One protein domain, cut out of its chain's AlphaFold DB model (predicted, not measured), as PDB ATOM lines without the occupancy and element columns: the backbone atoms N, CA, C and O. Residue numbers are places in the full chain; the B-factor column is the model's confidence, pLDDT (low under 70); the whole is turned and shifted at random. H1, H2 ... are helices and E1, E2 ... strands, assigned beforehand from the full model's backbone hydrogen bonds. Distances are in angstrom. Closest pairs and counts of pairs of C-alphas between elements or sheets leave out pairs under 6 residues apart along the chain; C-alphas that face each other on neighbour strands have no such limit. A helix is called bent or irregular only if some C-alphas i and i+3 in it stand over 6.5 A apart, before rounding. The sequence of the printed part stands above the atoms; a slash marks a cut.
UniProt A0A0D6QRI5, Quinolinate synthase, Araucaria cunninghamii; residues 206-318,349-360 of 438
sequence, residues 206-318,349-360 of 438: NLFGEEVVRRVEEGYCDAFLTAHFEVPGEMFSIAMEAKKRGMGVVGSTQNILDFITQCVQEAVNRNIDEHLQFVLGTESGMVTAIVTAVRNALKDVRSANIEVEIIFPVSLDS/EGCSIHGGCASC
ATOM      1  N   ASN A 206     147.123 169.159  48.258       83.94
ATOM      2  CA  ASN A 206     146.076 169.289  49.270       83.94
ATOM      3  C   ASN A 206     144.835 170.067  48.784       83.94
ATOM      4  O   ASN A 206     143.773 169.939  49.383       83.94
ATOM      5  N   LEU A 207     144.943 170.856  47.709       81.25
ATOM      6  CA  LEU A 207     143.812 171.598  47.139       81.25
ATOM      7  C   LEU A 207     142.783 170.689  46.450       81.25
ATOM      8  O   LEU A 207     141.643 171.106  46.275       81.25
ATOM      9  N   PHE A 208     143.144 169.454  46.089       81.56
ATOM     10  CA  PHE A 208     142.282 168.512  45.360       81.56
ATOM     11  C   PHE A 208     141.401 167.666  46.298       81.56
ATOM     12  O   PHE A 208     141.257 166.462  46.109       81.56
ATOM     13  N   GLY A 209     140.866 168.287  47.352       83.31
ATOM     14  CA  GLY A 209     140.007 167.626  48.337       83.31
ATOM     15  C   GLY A 209     138.568 167.408  47.856       83.31
ATOM     16  O   GLY A 209     138.236 167.608  46.687       83.31
ATOM     17  N   GLU A 210     137.691 167.045  48.792       85.44
ATOM     18  CA  GLU A 210     136.287 166.677  48.548       85.44
ATOM     19  C   GLU A 210     135.498 167.713  47.725       85.44
ATOM     20  O   GLU A 210     134.744 167.348  46.824       85.44
ATOM     21  N   GLU A 211     135.702 169.014  47.966       81.75
ATOM     22  CA  GLU A 211     135.015 170.071  47.210       81.75
ATOM     23  C   GLU A 211     135.352 170.020  45.710       81.75
ATOM     24  O   GLU A 211     134.475 170.167  44.857       81.75
ATOM     25  N   VAL A 212     136.627 169.793  45.387       84.06
ATOM     26  CA  VAL A 212     137.103 169.696  44.005       84.06
ATOM     27  C   VAL A 212     136.555 168.433  43.353       84.06
ATOM     28  O   VAL A 212     136.060 168.498  42.232       84.06
ATOM     29  N   VAL A 213     136.565 167.311  44.076       86.62
ATOM     30  CA  VAL A 213     135.993 166.036  43.622       86.62
ATOM     31  C   VAL A 213     134.514 166.178  43.279       86.62
ATOM     32  O   VAL A 213     134.120 165.821  42.172       86.62
ATOM     33  N   ARG A 214     133.714 166.797  44.156       85.38
ATOM     34  CA  ARG A 214     132.283 167.005  43.902       85.38
ATOM     35  C   ARG A 214     132.039 167.790  42.611       85.38
ATOM     36  O   ARG A 214     131.168 167.438  41.825       85.38
ATOM     37  N   ARG A 215     132.834 168.832  42.353       83.31
ATOM     38  CA  ARG A 215     132.734 169.617  41.109       83.31
ATOM     39  C   ARG A 215     133.114 168.802  39.874       83.31
ATOM     40  O   ARG A 215     132.508 168.985  38.822       83.31
ATOM     41  N   VAL A 216     134.119 167.933  39.987       86.38
ATOM     42  CA  VAL A 216     134.506 167.022  38.901       86.38
ATOM     43  C   VAL A 216     133.364 166.059  38.584       86.38
ATOM     44  O   VAL A 216     133.027 165.887  37.418       86.38
ATOM     45  N   GLU A 217     132.717 165.497  39.602       84.94
ATOM     46  CA  GLU A 217     131.574 164.597  39.425       84.94
ATOM     47  C   GLU A 217     130.337 165.305  38.846       84.94
ATOM     48  O   GLU A 217     129.655 164.743  37.992       84.94
ATOM     49  N   GLU A 218     130.060 166.542  39.272       84.75
ATOM     50  CA  GLU A 218     128.917 167.335  38.798       84.75
ATOM     51  C   GLU A 218     129.116 167.892  37.377       84.75
ATOM     52  O   GLU A 218     128.149 168.007  36.625       84.75
ATOM     53  N   GLY A 219     130.347 168.272  37.018       81.81
ATOM     54  CA  GLY A 219     130.639 169.031  35.797       81.81
ATOM     55  C   GLY A 219     131.384 168.275  34.696       81.81
ATOM     56  O   GLY A 219     131.355 168.719  33.553       81.81
ATOM     57  N   TYR A 220     132.053 167.162  35.016       83.62
ATOM     58  CA  TYR A 220     132.991 166.481  34.110       83.62
ATOM     59  C   TYR A 220     132.874 164.947  34.183       83.62
ATOM     60  O   TYR A 220     133.874 164.233  34.125       83.62
ATOM     61  N   CYS A 221     131.655 164.420  34.313       77.38
ATOM     62  CA  CYS A 221     131.400 162.985  34.491       77.38
ATOM     63  C   CYS A 221     131.846 162.096  33.309       77.38
ATOM     64  O   CYS A 221     132.211 160.940  33.533       77.38
ATOM     65  N   ASP A 222     131.863 162.644  32.090       84.19
ATOM     66  CA  ASP A 222     132.291 161.955  30.861       84.19
ATOM     67  C   ASP A 222     133.762 162.236  30.492       84.19
ATOM     68  O   ASP A 222     134.262 161.735  29.482       84.19
ATOM     69  N   ALA A 223     134.477 163.026  31.298       88.94
ATOM     70  CA  ALA A 223     135.869 163.364  31.035       88.94
ATOM     71  C   ALA A 223     136.824 162.228  31.432       88.94
ATOM     72  O   ALA A 223     136.587 161.459  32.369       88.94
ATOM     73  N   PHE A 224     137.970 162.174  30.757       93.69
ATOM     74  CA  PHE A 224     139.099 161.378  31.210       93.69
ATOM     75  C   PHE A 224     139.636 161.950  32.515       93.69
ATOM     76  O   PHE A 224     139.901 163.147  32.617       93.69
ATOM     77  N   LEU A 225     139.854 161.094  33.506       93.12
ATOM     78  CA  LEU A 225     140.258 161.532  34.832       93.12
ATOM     79  C   LEU A 225     141.629 160.985  35.197       93.12
ATOM     80  O   LEU A 225     141.871 159.778  35.206       93.12
ATOM     81  N   THR A 226     142.535 161.892  35.536       92.50
ATOM     82  CA  THR A 226     143.896 161.540  35.924       92.50
ATOM     83  C   THR A 226     144.212 162.077  37.310       92.50
ATOM     84  O   THR A 226     143.709 163.130  37.702       92.50
ATOM     85  N   ALA A 227     145.051 161.371  38.063       91.62
ATOM     86  CA  ALA A 227     145.485 161.826  39.378       91.62
ATOM     87  C   ALA A 227     146.952 161.500  39.650       91.62
ATOM     88  O   ALA A 227     147.457 160.430  39.295       91.62
ATOM     89  N   HIS A 228     147.626 162.426  40.328       91.12
ATOM     90  CA  HIS A 228     148.943 162.191  40.892       91.12
ATOM     91  C   HIS A 228     148.847 161.403  42.207       91.12
ATOM     92  O   HIS A 228     147.867 161.530  42.931       91.12
ATOM     93  N   PHE A 229     149.875 160.636  42.580       89.62
ATOM     94  CA  PHE A 229     149.872 159.890  43.854       89.62
ATOM     95  C   PHE A 229     149.755 160.765  45.114       89.62
ATOM     96  O   PHE A 229     149.348 160.264  46.156       89.62
ATOM     97  N   GLU A 230     150.103 162.047  45.030       89.56
ATOM     98  CA  GLU A 230     150.077 162.991  46.160       89.56
ATOM     99  C   GLU A 230     148.686 163.600  46.429       89.56
ATOM    100  O   GLU A 230     148.541 164.369  47.378       89.56
ATOM    101  N   VAL A 231     147.666 163.319  45.604       90.75
ATOM    102  CA  VAL A 231     146.324 163.896  45.815       90.75
ATOM    103  C   VAL A 231     145.589 163.248  46.995       90.75
ATOM    104  O   VAL A 231     145.835 162.075  47.293       90.75
ATOM    105  N   PRO A 232     144.637 163.958  47.627       91.69
ATOM    106  CA  PRO A 232     143.733 163.398  48.622       91.69
ATOM    107  C   PRO A 232     143.020 162.126  48.150       91.69
ATOM    108  O   PRO A 232     142.802 161.910  46.953       91.69
ATOM    109  N   GLY A 233     142.648 161.278  49.111       90.62
ATOM    110  CA  GLY A 233     142.100 159.947  48.845       90.62
ATOM    111  C   GLY A 233     140.813 159.974  48.017       90.62
ATOM    112  O   GLY A 233     140.566 159.056  47.238       90.62
ATOM    113  N   GLU A 234     140.022 161.036  48.131       91.19
ATOM    114  CA  GLU A 234     138.796 161.255  47.369       91.19
ATOM    115  C   GLU A 234     139.108 161.389  45.869       91.19
ATOM    116  O   GLU A 234     138.558 160.645  45.054       91.19
ATOM    117  N   MET A 235     140.064 162.257  45.505       91.31
ATOM    118  CA  MET A 235     140.496 162.462  44.115       91.31
ATOM    119  C   MET A 235     141.198 161.222  43.556       91.31
ATOM    120  O   MET A 235     140.983 160.834  42.407       91.31
ATOM    121  N   PHE A 236     142.004 160.555  44.383       93.12
ATOM    122  CA  PHE A 236     142.621 159.281  44.025       93.12
ATOM    123  C   PHE A 236     141.560 158.215  43.709       93.12
ATOM    124  O   PHE A 236     141.678 157.496  42.717       93.12
ATOM    125  N   SER A 237     140.501 158.131  44.519       91.69
ATOM    126  CA  SER A 237     139.448 157.120  44.381       91.69
ATOM    127  C   SER A 237     138.657 157.281  43.088       91.69
ATOM    128  O   SER A 237     138.494 156.303  42.354       91.69
ATOM    129  N   ILE A 238     138.221 158.502  42.759       92.06
ATOM    130  CA  ILE A 238     137.482 158.739  41.511       92.06
ATOM    131  C   ILE A 238     138.354 158.463  40.276       92.06
ATOM    132  O   ILE A 238     137.884 157.848  39.315       92.06
ATOM    133  N   ALA A 239     139.648 158.808  40.319       92.31
ATOM    134  CA  ALA A 239     140.589 158.529  39.232       92.31
ATOM    135  C   ALA A 239     140.889 157.029  39.083       92.31
ATOM    136  O   ALA A 239     140.980 156.521  37.964       92.31
ATOM    137  N   MET A 240     140.983 156.288  40.190       91.12
ATOM    138  CA  MET A 240     141.100 154.827  40.160       91.12
ATOM    139  C   MET A 240     139.855 154.166  39.563       91.12
ATOM    140  O   MET A 240     139.975 153.214  38.792       91.12
ATOM    141  N   GLU A 241     138.662 154.675  39.864       90.56
ATOM    142  CA  GLU A 241     137.427 154.168  39.267       90.56
ATOM    143  C   GLU A 241     137.333 154.501  37.772       90.56
ATOM    144  O   GLU A 241     136.882 153.684  36.971       90.56
ATOM    145  N   ALA A 242     137.799 155.681  37.356       91.94
ATOM    146  CA  ALA A 242     137.938 156.018  35.939       91.94
ATOM    147  C   ALA A 242     138.946 155.096  35.230       91.94
ATOM    148  O   ALA A 242     138.659 154.584  34.148       91.94
ATOM    149  N   LYS A 243     140.081 154.786  35.870       91.50
ATOM    150  CA  LYS A 243     141.087 153.848  35.348       91.50
ATOM    151  C   LYS A 243     140.512 152.456  35.084       91.50
ATOM    152  O   LYS A 243     140.782 151.887  34.031       91.50
ATOM    153  N   LYS A 244     139.682 151.916  35.984       88.25
ATOM    154  CA  LYS A 244     139.010 150.615  35.769       88.25
ATOM    155  C   LYS A 244     138.096 150.609  34.543       88.25
ATOM    156  O   LYS A 244     137.939 149.573  33.907       88.25
ATOM    157  N   ARG A 245     137.518 151.763  34.206       89.62
ATOM    158  CA  ARG A 245     136.673 151.969  33.020       89.62
ATOM    159  C   ARG A 245     137.483 152.252  31.745       89.62
ATOM    160  O   ARG A 245     136.888 152.459  30.696       89.62
ATOM    161  N   GLY A 246     138.819 152.285  31.823       90.06
ATOM    162  CA  GLY A 246     139.689 152.702  30.716       90.06
ATOM    163  C   GLY A 246     139.672 154.212  30.449       90.06
ATOM    164  O   GLY A 246     140.216 154.663  29.450       90.06
ATOM    165  N   MET A 247     139.069 154.998  31.345       92.50
ATOM    166  CA  MET A 247     138.894 156.449  31.227       92.50
ATOM    167  C   MET A 247     139.794 157.232  32.189       92.50
ATOM    168  O   MET A 247     139.513 158.381  32.523       92.50
ATOM    169  N   GLY A 248     140.875 156.630  32.686       92.94
ATOM    170  CA  GLY A 248     141.742 157.330  33.619       92.94
ATOM    171  C   GLY A 248     143.075 156.669  33.897       92.94
ATOM    172  O   GLY A 248     143.320 155.512  33.552       92.94
ATOM    173  N   VAL A 249     143.940 157.419  34.573       93.44
ATOM    174  CA  VAL A 249     145.247 156.945  35.024       93.44
ATOM    175  C   VAL A 249     145.589 157.545  36.379       93.44
ATOM    176  O   VAL A 249     145.287 158.701  36.669       93.44
ATOM    177  N   VAL A 250     146.266 156.756  37.205       92.06
ATOM    178  CA  VAL A 250     146.856 157.232  38.454       92.06
ATOM    179  C   VAL A 250     148.335 156.905  38.438       92.06
ATOM    180  O   VAL A 250     148.708 155.766  38.137       92.06
ATOM    181  N   GLY A 251     149.173 157.902  38.711       88.50
ATOM    182  CA  GLY A 251     150.613 157.735  38.597       88.50
ATOM    183  C   GLY A 251     151.419 159.010  38.812       88.50
ATOM    184  O   GLY A 251     150.980 159.964  39.446       88.50
ATOM    185  N   SER A 252     152.627 159.009  38.265       85.62
ATOM    186  CA  SER A 252     153.462 160.202  38.148       85.62
ATOM    187  C   SER A 252     152.980 161.132  37.031       85.62
ATOM    188  O   SER A 252     152.229 160.728  36.143       85.62
ATOM    189  N   THR A 253     153.519 162.352  37.010       83.69
ATOM    190  CA  THR A 253     153.457 163.299  35.883       83.69
ATOM    191  C   THR A 253     153.686 162.625  34.522       83.69
ATOM    192  O   THR A 253     152.954 162.895  33.573       83.69
ATOM    193  N   GLN A 254     154.664 161.717  34.412       84.38
ATOM    194  CA  GLN A 254     154.941 161.032  33.146       84.38
ATOM    195  C   GLN A 254     153.805 160.077  32.757       84.38
ATOM    196  O   GLN A 254     153.390 160.073  31.607       84.38
ATOM    197  N   ASN A 255     153.245 159.329  33.715       88.56
ATOM    198  CA  ASN A 255     152.136 158.412  33.432       88.56
ATOM    199  C   ASN A 255     150.886 159.160  32.951       88.56
ATOM    200  O   ASN A 255     150.198 158.688  32.052       88.56
ATOM    201  N   ILE A 256     150.621 160.332  33.533       90.25
ATOM    202  CA  ILE A 256     149.536 161.220  33.105       90.25
ATOM    203  C   ILE A 256     149.780 161.697  31.666       90.25
ATOM    204  O   ILE A 256     148.884 161.614  30.831       90.25
ATOM    205  N   LEU A 257     151.002 162.147  31.354       88.75
ATOM    206  CA  LEU A 257     151.364 162.620  30.015       88.75
ATOM    207  C   LEU A 257     151.261 161.518  28.949       88.75
ATOM    208  O   LEU A 257     150.729 161.763  27.863       88.75
ATOM    209  N   ASP A 258     151.748 160.316  29.259       90.88
ATOM    210  CA  ASP A 258     151.691 159.157  28.366       90.88
ATOM    211  C   ASP A 258     150.238 158.772  28.067       90.88
ATOM    212  O   ASP A 258     149.882 158.563  26.909       90.88
ATOM    213  N   PHE A 259     149.380 158.761  29.092       93.50
ATOM    214  CA  PHE A 259     147.957 158.457  28.949       93.50
ATOM    215  C   PHE A 259     147.224 159.470  28.061       93.50
ATOM    216  O   PHE A 259     146.504 159.071  27.146       93.50
ATOM    217  N   ILE A 260     147.441 160.774  28.278       91.81
ATOM    218  CA  ILE A 260     146.855 161.828  27.429       91.81
ATOM    219  C   ILE A 260     147.319 161.645  25.981       91.81
ATOM    220  O   ILE A 260     146.505 161.655  25.060       91.81
ATOM    221  N   THR A 261     148.622 161.435  25.778       91.75
ATOM    222  CA  THR A 261     149.202 161.256  24.439       91.75
ATOM    223  C   THR A 261     148.625 160.025  23.743       91.75
ATOM    224  O   THR A 261     148.291 160.098  22.564       91.75
ATOM    225  N   GLN A 262     148.451 158.918  24.468       93.38
ATOM    226  CA  GLN A 262     147.822 157.708  23.948       93.38
ATOM    227  C   GLN A 262     146.368 157.964  23.529       93.38
ATOM    228  O   GLN A 262     146.007 157.646  22.399       93.38
ATOM    229  N   CYS A 263     145.555 158.583  24.390       92.56
ATOM    230  CA  CYS A 263     144.151 158.877  24.089       92.56
ATOM    231  C   CYS A 263     144.012 159.782  22.855       92.56
ATOM    232  O   CYS A 263     143.192 159.524  21.974       92.56
ATOM    233  N   VAL A 264     144.859 160.814  22.756       91.19
ATOM    234  CA  VAL A 264     144.900 161.698  21.585       91.19
ATOM    235  C   VAL A 264     145.321 160.916  20.344       91.19
ATOM    236  O   VAL A 264     144.664 161.025  19.314       91.19
ATOM    237  N   GLN A 265     146.359 160.082  20.419       90.69
ATOM    238  CA  GLN A 265     146.803 159.283  19.275       90.69
ATOM    239  C   GLN A 265     145.724 158.302  18.797       90.69
ATOM    240  O   GLN A 265     145.554 158.108  17.594       90.69
ATOM    241  N   GLU A 266     144.976 157.695  19.715       91.56
ATOM    242  CA  GLU A 266     143.838 156.842  19.384       91.56
ATOM    243  C   GLU A 266     142.736 157.627  18.661       91.56
ATOM    244  O   GLU A 266     142.237 157.152  17.640       91.56
ATOM    245  N   ALA A 267     142.412 158.843  19.111       90.06
ATOM    246  CA  ALA A 267     141.464 159.723  18.423       90.06
ATOM    247  C   ALA A 267     141.957 160.134  17.023       90.06
ATOM    248  O   ALA A 267     141.214 160.031  16.043       90.06
ATOM    249  N   VAL A 268     143.239 160.497  16.891       88.81
ATOM    250  CA  VAL A 268     143.881 160.801  15.597       88.81
ATOM    251  C   VAL A 268     143.780 159.607  14.646       88.81
ATOM    252  O   VAL A 268     143.445 159.774  13.472       88.81
ATOM    253  N   ASN A 269     144.009 158.392  15.148       90.00
ATOM    254  CA  ASN A 269     143.920 157.165  14.358       90.00
ATOM    255  C   ASN A 269     142.478 156.843  13.934       90.00
ATOM    256  O   ASN A 269     142.273 156.339  12.828       90.00
ATOM    257  N   ARG A 270     141.483 157.137  14.786       90.25
ATOM    258  CA  ARG A 270     140.056 157.025  14.433       90.25
ATOM    259  C   ARG A 270     139.665 158.031  13.345       90.25
ATOM    260  O   ARG A 270     138.837 157.693  12.503       90.25
ATOM    261  N   ASN A 271     140.290 159.214  13.330       86.06
ATOM    262  CA  ASN A 271     140.058 160.307  12.374       86.06
ATOM    263  C   ASN A 271     138.566 160.679  12.262       86.06
ATOM    264  O   ASN A 271     138.014 160.775  11.164       86.06
ATOM    265  N   ILE A 272     137.928 160.867  13.420       88.38
ATOM    266  CA  ILE A 272     136.544 161.328  13.589       88.38
ATOM    267  C   ILE A 272     136.587 162.615  14.418       88.38
ATOM    268  O   ILE A 272     137.474 162.764  15.258       88.38
ATOM    269  N   ASP A 273     135.657 163.537  14.166       88.12
ATOM    270  CA  ASP A 273     135.510 164.751  14.971       88.12
ATOM    271  C   ASP A 273     135.190 164.366  16.420       88.12
ATOM    272  O   ASP A 273     134.198 163.682  16.688       88.12
ATOM    273  N   GLU A 274     136.049 164.769  17.351       89.69
ATOM    274  CA  GLU A 274     135.975 164.339  18.744       89.69
ATOM    275  C   GLU A 274     136.472 165.456  19.665       89.69
ATOM    276  O   GLU A 274     137.450 166.143  19.365       89.69
ATOM    277  N   HIS A 275     135.786 165.623  20.792       89.75
ATOM    278  CA  HIS A 275     136.178 166.534  21.857       89.75
ATOM    279  C   HIS A 275     136.638 165.706  23.057       89.75
ATOM    280  O   HIS A 275     135.835 165.018  23.688       89.75
ATOM    281  N   LEU A 276     137.937 165.738  23.344       89.62
ATOM    282  CA  LEU A 276     138.550 164.994  24.437       89.62
ATOM    283  C   LEU A 276     138.750 165.916  25.637       89.62
ATOM    284  O   LEU A 276     139.530 166.864  25.564       89.62
ATOM    285  N   GLN A 277     138.102 165.602  26.753       90.56
ATOM    286  CA  GLN A 277     138.229 166.360  27.996       90.56
ATOM    287  C   GLN A 277     139.078 165.582  28.999       90.56
ATOM    288  O   GLN A 277     138.793 164.419  29.274       90.56
ATOM    289  N   PHE A 278     140.101 166.220  29.568       90.56
ATOM    290  CA  PHE A 278     140.972 165.622  30.580       90.56
ATOM    291  C   PHE A 278     140.964 166.444  31.863       90.56
ATOM    292  O   PHE A 278     141.442 167.574  31.885       90.56
ATOM    293  N   VAL A 279     140.501 165.851  32.957       89.62
ATOM    294  CA  VAL A 279     140.587 166.419  34.303       89.62
ATOM    295  C   VAL A 279     141.869 165.936  34.975       89.62
ATOM    296  O   VAL A 279     142.121 164.731  35.083       89.62
ATOM    297  N   LEU A 280     142.694 166.877  35.439       87.00
ATOM    298  CA  LEU A 280     144.015 166.583  35.992       87.00
ATOM    299  C   LEU A 280     144.098 166.874  37.493       87.00
ATOM    300  O   LEU A 280     144.165 168.024  37.917       87.00
ATOM    301  N   GLY A 281     144.185 165.826  38.309       86.12
ATOM    302  CA  GLY A 281     144.522 165.910  39.731       86.12
ATOM    303  C   GLY A 281     146.024 166.072  39.956       86.12
ATOM    304  O   GLY A 281     146.675 165.156  40.454       86.12
ATOM    305  N   THR A 282     146.604 167.192  39.524       81.25
ATOM    306  CA  THR A 282     148.035 167.506  39.689       81.25
ATOM    307  C   THR A 282     148.306 169.004  39.509       81.25
ATOM    308  O   THR A 282     147.409 169.770  39.163       81.25
ATOM    309  N   GLU A 283     149.541 169.448  39.746       73.69
ATOM    310  CA  GLU A 283     149.917 170.858  39.613       73.69
ATOM    311  C   GLU A 283     149.813 171.392  38.171       73.69
ATOM    312  O   GLU A 283     150.086 170.694  37.189       73.69
ATOM    313  N   SER A 284     149.525 172.692  38.029       69.44
ATOM    314  CA  SER A 284     149.438 173.358  36.717       69.44
ATOM    315  C   SER A 284     150.789 173.497  35.998       69.44
ATOM    316  O   SER A 284     150.839 173.839  34.819       69.44
ATOM    317  N   GLY A 285     151.908 173.181  36.663       66.69
ATOM    318  CA  GLY A 285     153.245 173.159  36.053       66.69
ATOM    319  C   GLY A 285     153.401 172.143  34.910       66.69
ATOM    320  O   GLY A 285     154.380 172.187  34.164       66.69
ATOM    321  N   MET A 286     152.435 171.237  34.740       73.19
ATOM    322  CA  MET A 286     152.407 170.287  33.628       73.19
ATOM    323  C   MET A 286     151.839 170.857  32.324       73.19
ATOM    324  O   MET A 286     152.077 170.258  31.273       73.19
ATOM    325  N   VAL A 287     151.139 172.000  32.357       75.75
ATOM    326  CA  VAL A 287     150.435 172.580  31.192       75.75
ATOM    327  C   VAL A 287     151.337 172.628  29.964       75.75
ATOM    328  O   VAL A 287     150.989 172.092  28.916       75.75
ATOM    329  N   THR A 288     152.533 173.202  30.095       73.62
ATOM    330  CA  THR A 288     153.455 173.389  28.967       73.62
ATOM    331  C   THR A 288     153.877 172.061  28.334       73.62
ATOM    332  O   THR A 288     153.947 171.947  27.107       73.62
ATOM    333  N   ALA A 289     154.143 171.039  29.155       77.75
ATOM    334  CA  ALA A 289     154.541 169.715  28.680       77.75
ATOM    335  C   ALA A 289     153.384 169.013  27.957       77.75
ATOM    336  O   ALA A 289     153.578 168.494  26.859       77.75
ATOM    337  N   ILE A 290     152.180 169.076  28.534       81.00
ATOM    338  CA  ILE A 290     150.961 168.499  27.959       81.00
ATOM    339  C   ILE A 290     150.629 169.175  26.633       81.00
ATOM    340  O   ILE A 290     150.526 168.499  25.616       81.00
ATOM    341  N   VAL A 291     150.551 170.508  26.605       82.75
ATOM    342  CA  VAL A 291     150.249 171.272  25.385       82.75
ATOM    343  C   VAL A 291     151.267 170.968  24.289       82.75
ATOM    344  O   VAL A 291     150.896 170.811  23.128       82.75
ATOM    345  N   THR A 292     152.551 170.843  24.634       80.88
ATOM    346  CA  THR A 292     153.593 170.492  23.659       80.88
ATOM    347  C   THR A 292     153.407 169.074  23.112       80.88
ATOM    348  O   THR A 292     153.495 168.880  21.898       80.88
ATOM    349  N   ALA A 293     153.140 168.091  23.975       84.69
ATOM    350  CA  ALA A 293     152.920 166.704  23.569       84.69
ATOM    351  C   ALA A 293     151.659 166.556  22.706       84.69
ATOM    352  O   ALA A 293     151.733 166.004  21.609       84.69
ATOM    353  N   VAL A 294     150.541 167.142  23.139       87.00
ATOM    354  CA  VAL A 294     149.265 167.144  22.413       87.00
ATOM    355  C   VAL A 294     149.413 167.823  21.053       87.00
ATOM    356  O   VAL A 294     149.037 167.244  20.040       87.00
ATOM    357  N   ARG A 295     150.042 169.007  20.979       85.75
ATOM    358  CA  ARG A 295     150.301 169.681  19.692       85.75
ATOM    359  C   ARG A 295     151.147 168.840  18.750       85.75
ATOM    360  O   ARG A 295     150.958 168.925  17.543       85.75
ATOM    361  N   ASN A 296     152.102 168.074  19.272       85.94
ATOM    362  CA  ASN A 296     152.898 167.179  18.442       85.94
ATOM    363  C   ASN A 296     152.070 165.995  17.935       85.94
ATOM    364  O   ASN A 296     152.177 165.693  16.753       85.94
ATOM    365  N   ALA A 297     151.223 165.395  18.774       85.44
ATOM    366  CA  ALA A 297     150.330 164.307  18.371       85.44
ATOM    367  C   ALA A 297     149.279 164.757  17.336       85.44
ATOM    368  O   ALA A 297     148.971 164.032  16.396       85.44
ATOM    369  N   LEU A 298     148.776 165.991  17.451       85.88
ATOM    370  CA  LEU A 298     147.775 166.544  16.531       85.88
ATOM    371  C   LEU A 298     148.335 166.948  15.153       85.88
ATOM    372  O   LEU A 298     147.555 167.210  14.240       85.88
ATOM    373  N   LYS A 299     149.661 166.991  14.953       85.19
ATOM    374  CA  LYS A 299     150.256 167.314  13.635       85.19
ATOM    375  C   LYS A 299     149.907 166.297  12.552       85.19
ATOM    376  O   LYS A 299     149.895 166.655  11.378       85.19
ATOM    377  N   ASP A 300     149.627 165.062  12.950       77.75
ATOM    378  CA  ASP A 300     149.365 163.948  12.039       77.75
ATOM    379  C   ASP A 300     147.871 163.798  11.687       77.75
ATOM    380  O   ASP A 300     147.479 162.867  10.975       77.75
ATOM    381  N   VAL A 301     147.025 164.722  12.159       79.81
ATOM    382  CA  VAL A 301     145.593 164.754  11.840       79.81
ATOM    383  C   VAL A 301     145.392 165.052  10.359       79.81
ATOM    384  O   VAL A 301     145.978 165.977   9.798       79.81
ATOM    385  N   ARG A 302     144.532 164.261   9.710       76.50
ATOM    386  CA  ARG A 302     144.268 164.387   8.272       76.50
ATOM    387  C   ARG A 302     143.141 165.366   7.978       76.50
ATOM    388  O   ARG A 302     143.348 166.336   7.258       76.50
ATOM    389  N   SER A 303     141.940 165.061   8.465       77.75
ATOM    390  CA  SER A 303     140.719 165.781   8.079       77.75
ATOM    391  C   SER A 303     139.738 166.031   9.221       77.75
ATOM    392  O   SER A 303     138.802 166.796   9.021       77.75
ATOM    393  N   ALA A 304     139.907 165.362  10.362       82.12
ATOM    394  CA  ALA A 304     139.012 165.488  11.506       82.12
ATOM    395  C   ALA A 304     139.321 166.733  12.345       82.12
ATOM    396  O   ALA A 304     140.473 167.158  12.440       82.12
ATOM    397  N   ASN A 305     138.295 167.284  12.986       86.94
ATOM    398  CA  ASN A 305     138.440 168.309  14.005       86.94
ATOM    399  C   ASN A 305     138.527 167.647  15.386       86.94
ATOM    400  O   ASN A 305     137.511 167.260  15.960       86.94
ATOM    401  N   ILE A 306     139.750 167.491  15.894       88.44
ATOM    402  CA  ILE A 306     140.004 166.942  17.229       88.44
ATOM    403  C   ILE A 306     140.323 168.100  18.162       88.44
ATOM    404  O   ILE A 306     141.349 168.767  18.009       88.44
ATOM    405  N   GLU A 307     139.450 168.316  19.136       88.00
ATOM    406  CA  GLU A 307     139.625 169.317  20.179       88.00
ATOM    407  C   GLU A 307     140.025 168.625  21.484       88.00
ATOM    408  O   GLU A 307     139.469 167.593  21.856       88.00
ATOM    409  N   VAL A 308     141.035 169.171  22.163       88.06
ATOM    410  CA  VAL A 308     141.552 168.631  23.424       88.06
ATOM    411  C   VAL A 308     141.444 169.709  24.489       88.06
ATOM    412  O   VAL A 308     142.162 170.709  24.437       88.06
ATOM    413  N   GLU A 309     140.579 169.481  25.468       86.88
ATOM    414  CA  GLU A 309     140.388 170.345  26.625       86.88
ATOM    415  C   GLU A 309     141.112 169.756  27.842       86.88
ATOM    416  O   GLU A 309     140.919 168.598  28.215       86.88
ATOM    417  N   ILE A 310     141.957 170.570  28.475       84.44
ATOM    418  CA  ILE A 310     142.664 170.206  29.704       84.44
ATOM    419  C   ILE A 310     142.092 171.028  30.857       84.44
ATOM    420  O   ILE A 310     142.200 172.254  30.872       84.44
ATOM    421  N   ILE A 311     141.527 170.344  31.845       83.31
ATOM    422  CA  ILE A 311     140.875 170.933  33.009       83.31
ATOM    423  C   ILE A 311     141.748 170.726  34.246       83.31
ATOM    424  O   ILE A 311     142.042 169.598  34.643       83.31
ATOM    425  N   PHE A 312     142.113 171.832  34.898       76.75
ATOM    426  CA  PHE A 312     142.723 171.833  36.228       76.75
ATOM    427  C   PHE A 312     141.651 172.194  37.261       76.75
ATOM    428  O   PHE A 312     141.314 173.373  37.402       76.75
ATOM    429  N   PRO A 313     141.073 171.203  37.959       67.88
ATOM    430  CA  PRO A 313     139.992 171.448  38.889       67.88
ATOM    431  C   PRO A 313     140.587 172.020  40.182       67.88
ATOM    432  O   PRO A 313     141.486 171.440  40.783       67.88
ATOM    433  N   VAL A 314     140.114 173.181  40.609       61.84
ATOM    434  CA  VAL A 314     140.579 173.832  41.841       61.84
ATOM    435  C   VAL A 314     139.422 174.501  42.574       61.84
ATOM    436  O   VAL A 314     138.364 174.769  41.994       61.84
ATOM    437  N   SER A 315     139.625 174.787  43.858       44.81
ATOM    438  CA  SER A 315     138.661 175.547  44.652       44.81
ATOM    439  C   SER A 315     138.700 177.042  44.292       44.81
ATOM    440  O   SER A 315     139.758 177.597  43.985       44.81
ATOM    441  N   LEU A 316     137.535 177.702  44.345       42.34
ATOM    442  CA  LEU A 316     137.394 179.151  44.101       42.34
ATOM    443  C   LEU A 316     138.171 179.978  45.140       42.34
ATOM    444  O   LEU A 316     138.649 181.062  44.823       42.34
ATOM    445  N   ASP A 317     138.404 179.427  46.332       38.19
ATOM    446  CA  ASP A 317     139.169 180.086  47.399       38.19
ATOM    447  C   ASP A 317     140.679 180.167  47.095       38.19
ATOM    448  O   ASP A 317     141.439 180.813  47.813       38.19
ATOM    449  N   SER A 318     141.132 179.529  46.008       37.50
ATOM    450  CA  SER A 318     142.519 179.587  45.515       37.50
ATOM    451  C   SER A 318     142.751 180.726  44.512       37.50
ATOM    452  O   SER A 318     143.856 180.873  43.981       37.50
ATOM    453  N   GLU A 349     142.038 182.258  28.738       32.12
ATOM    454  CA  GLU A 349     142.363 181.274  27.689       32.12
ATOM    455  C   GLU A 349     143.114 180.087  28.302       32.12
ATOM    456  O   GLU A 349     144.319 180.155  28.503       32.12
ATOM    457  N   GLY A 350     142.419 178.986  28.598       34.44
ATOM    458  CA  GLY A 350     143.039 177.716  29.026       34.44
ATOM    459  C   GLY A 350     142.911 177.365  30.513       34.44
ATOM    460  O   GLY A 350     143.379 176.315  30.941       34.44
ATOM    461  N   CYS A 351     142.236 178.200  31.299       32.59
ATOM    462  CA  CYS A 351     141.526 177.781  32.505       32.59
ATOM    463  C   CYS A 351     140.105 178.305  32.349       32.59
ATOM    464  O   CYS A 351     139.916 179.501  32.121       32.59
ATOM    465  N   SER A 352     139.113 177.416  32.396       31.94
ATOM    466  CA  SER A 352     137.717 177.841  32.381       31.94
ATOM    467  C   SER A 352     137.478 178.858  33.505       31.94
ATOM    468  O   SER A 352     138.172 178.860  34.523       31.94
ATOM    469  N   ILE A 353     136.462 179.709  33.341       32.66
ATOM    470  CA  ILE A 353     135.943 180.696  34.316       32.66
ATOM    471  C   ILE A 353     135.630 180.128  35.724       32.66
ATOM    472  O   ILE A 353     135.180 180.858  36.604       32.66
ATOM    473  N   HIS A 354     135.879 178.836  35.947       34.06
ATOM    474  CA  HIS A 354     135.660 178.090  37.177       34.06
ATOM    475  C   HIS A 354     136.950 177.542  37.830       34.06
ATOM    476  O   HIS A 354     136.838 176.837  38.833       34.06
ATOM    477  N   GLY A 355     138.156 177.851  37.320       31.45
ATOM    478  CA  GLY A 355     139.421 177.319  37.855       31.45
ATOM    479  C   GLY A 355     140.540 178.353  38.071       31.45
ATOM    480  O   GLY A 355     141.012 178.975  37.127       31.45
ATOM    481  N   GLY A 356     141.025 178.510  39.307       42.75
ATOM    482  CA  GLY A 356     142.317 179.133  39.651       42.75
ATOM    483  C   GLY A 356     143.494 178.139  39.719       42.75
ATOM    484  O   GLY A 356     143.502 177.232  40.529       42.75
ATOM    485  N   CYS A 357     144.542 178.298  38.911       50.81
ATOM    486  CA  CYS A 357     145.659 177.339  38.819       50.81
ATOM    487  C   CYS A 357     146.271 176.897  40.176       50.81
ATOM    488  O   CYS A 357     146.817 177.722  40.913       50.81
ATOM    489  N   ALA A 358     146.302 175.585  40.452       59.16
ATOM    490  CA  ALA A 358     147.023 174.995  41.586       59.16
ATOM    491  C   ALA A 358     148.543 175.148  41.384       59.16
ATOM    492  O   ALA A 358     149.193 174.331  40.731       59.16
ATOM    493  N   SER A 359     149.107 176.238  41.910       67.50
ATOM    494  CA  SER A 359     150.520 176.597  41.751       67.50
ATOM    495  C   SER A 359     151.250 176.649  43.090       67.50
ATOM    496  O   SER A 359     150.801 177.312  44.023       67.50
ATOM    497  N   CYS A 360     152.427 176.025  43.167       77.06
ATOM    498  CA  CYS A 360     153.278 176.090  44.356       77.06
ATOM    499  C   CYS A 360     153.824 177.520  44.578       77.06
ATOM    500  O   CYS A 360     154.544 178.018  43.706       77.06
TER     501      CYS A 360
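What this domain is: This is residues 206 to 318 and 349 to 360 of the 438 residues of the protein "Quinolinate synthase" of Araucaria cunninghamii (UniProt A0A0D6QRI5). What is seen first? A twisted sheet of four parallel strands, in the order E2 E1 E3 E4, runs through the middle, with H3 and H4 side by side on one face and H2 on the other. H1 packs on H2, and residues 349 to 360 hold no named element. What is it made of? The 125 printed residues include four named helices and four named strands, in the order H1 E1 H2 E2 H3 E3 H4 E4; the class is mixed, helices and strands. How large is it? It is compact, with a radius of gyration of the C-alphas of 14.0 A, and spans 42 by 32 by 26 A.

How they stand to each other: How does H1 stand? H1, residues 210 to 219, touches residues 234 to 238 of H2, residues 233 to 244, at a steep tilt of 38 degrees, the same way; the closest C-alphas are those of Val 213 and Met 235, 5.8 A apart. H1 only grazes the sheet, with its residues 212 to 216. How do the strands pair? E1, residues 224 to 228, is the parallel neighbour of E2, residues 248 to 251, with N 227 and O 249 3.0 A apart, and of E3, residues 274 to 281, with N 226 and O 279 2.9 A apart. E3 and E4, residues 306 to 311, are parallel neighbours, with N 278 and O 309 2.9 A apart. Where are the helices? H2 is on the sheet at a height of 7.4 A, over E2 and E1; H3, residues 253 to 270, and H4, residues 284 to 300, are on the opposite face, in three layers, helices on both faces of a sheet. H3 and H4 touch at a shallow tilt of 26 degrees, the same way, their closest C-alphas, those of Gln 265 and Ala 297, 6.2 A apart. E1, H2, E2 and E3, H4, E4 are strand-helix-strand units, two parallel neighbour strands with a helix between, and E2, H3, E3 is a split one with E1 between its strands; each crossover is right-handed. Are the helix backbones complete? In H1, H2 and H3 every O i to N i+4 pair is within hydrogen-bond range, in H4 10 of 13. H4 is irregular: C-alphas 285 and 288 are 7.1 A apart.

Where its parts are: Where do the elements begin and end? H1 begins at C-alpha 210, (136.287, 166.677, 48.548), and E4 ends at C-alpha 311, (140.875, 170.933, 33.009). Which are long? From first to last C-alpha H4 measures 26.4 A, H3 26.1 A and E3 22.7 A.

The domain as a whole: Is anything missing? Residues 319 to 348 are not printed, and C-alphas 318 and 349 are 17.9 A apart across the cut. Are the links long? The seven links from H1 to E4 are tight. Where is confidence low? Residues 284 to 285, 313 to 318 and 349 to 359 have pLDDT under 70; the mean of the printed part is 80.7.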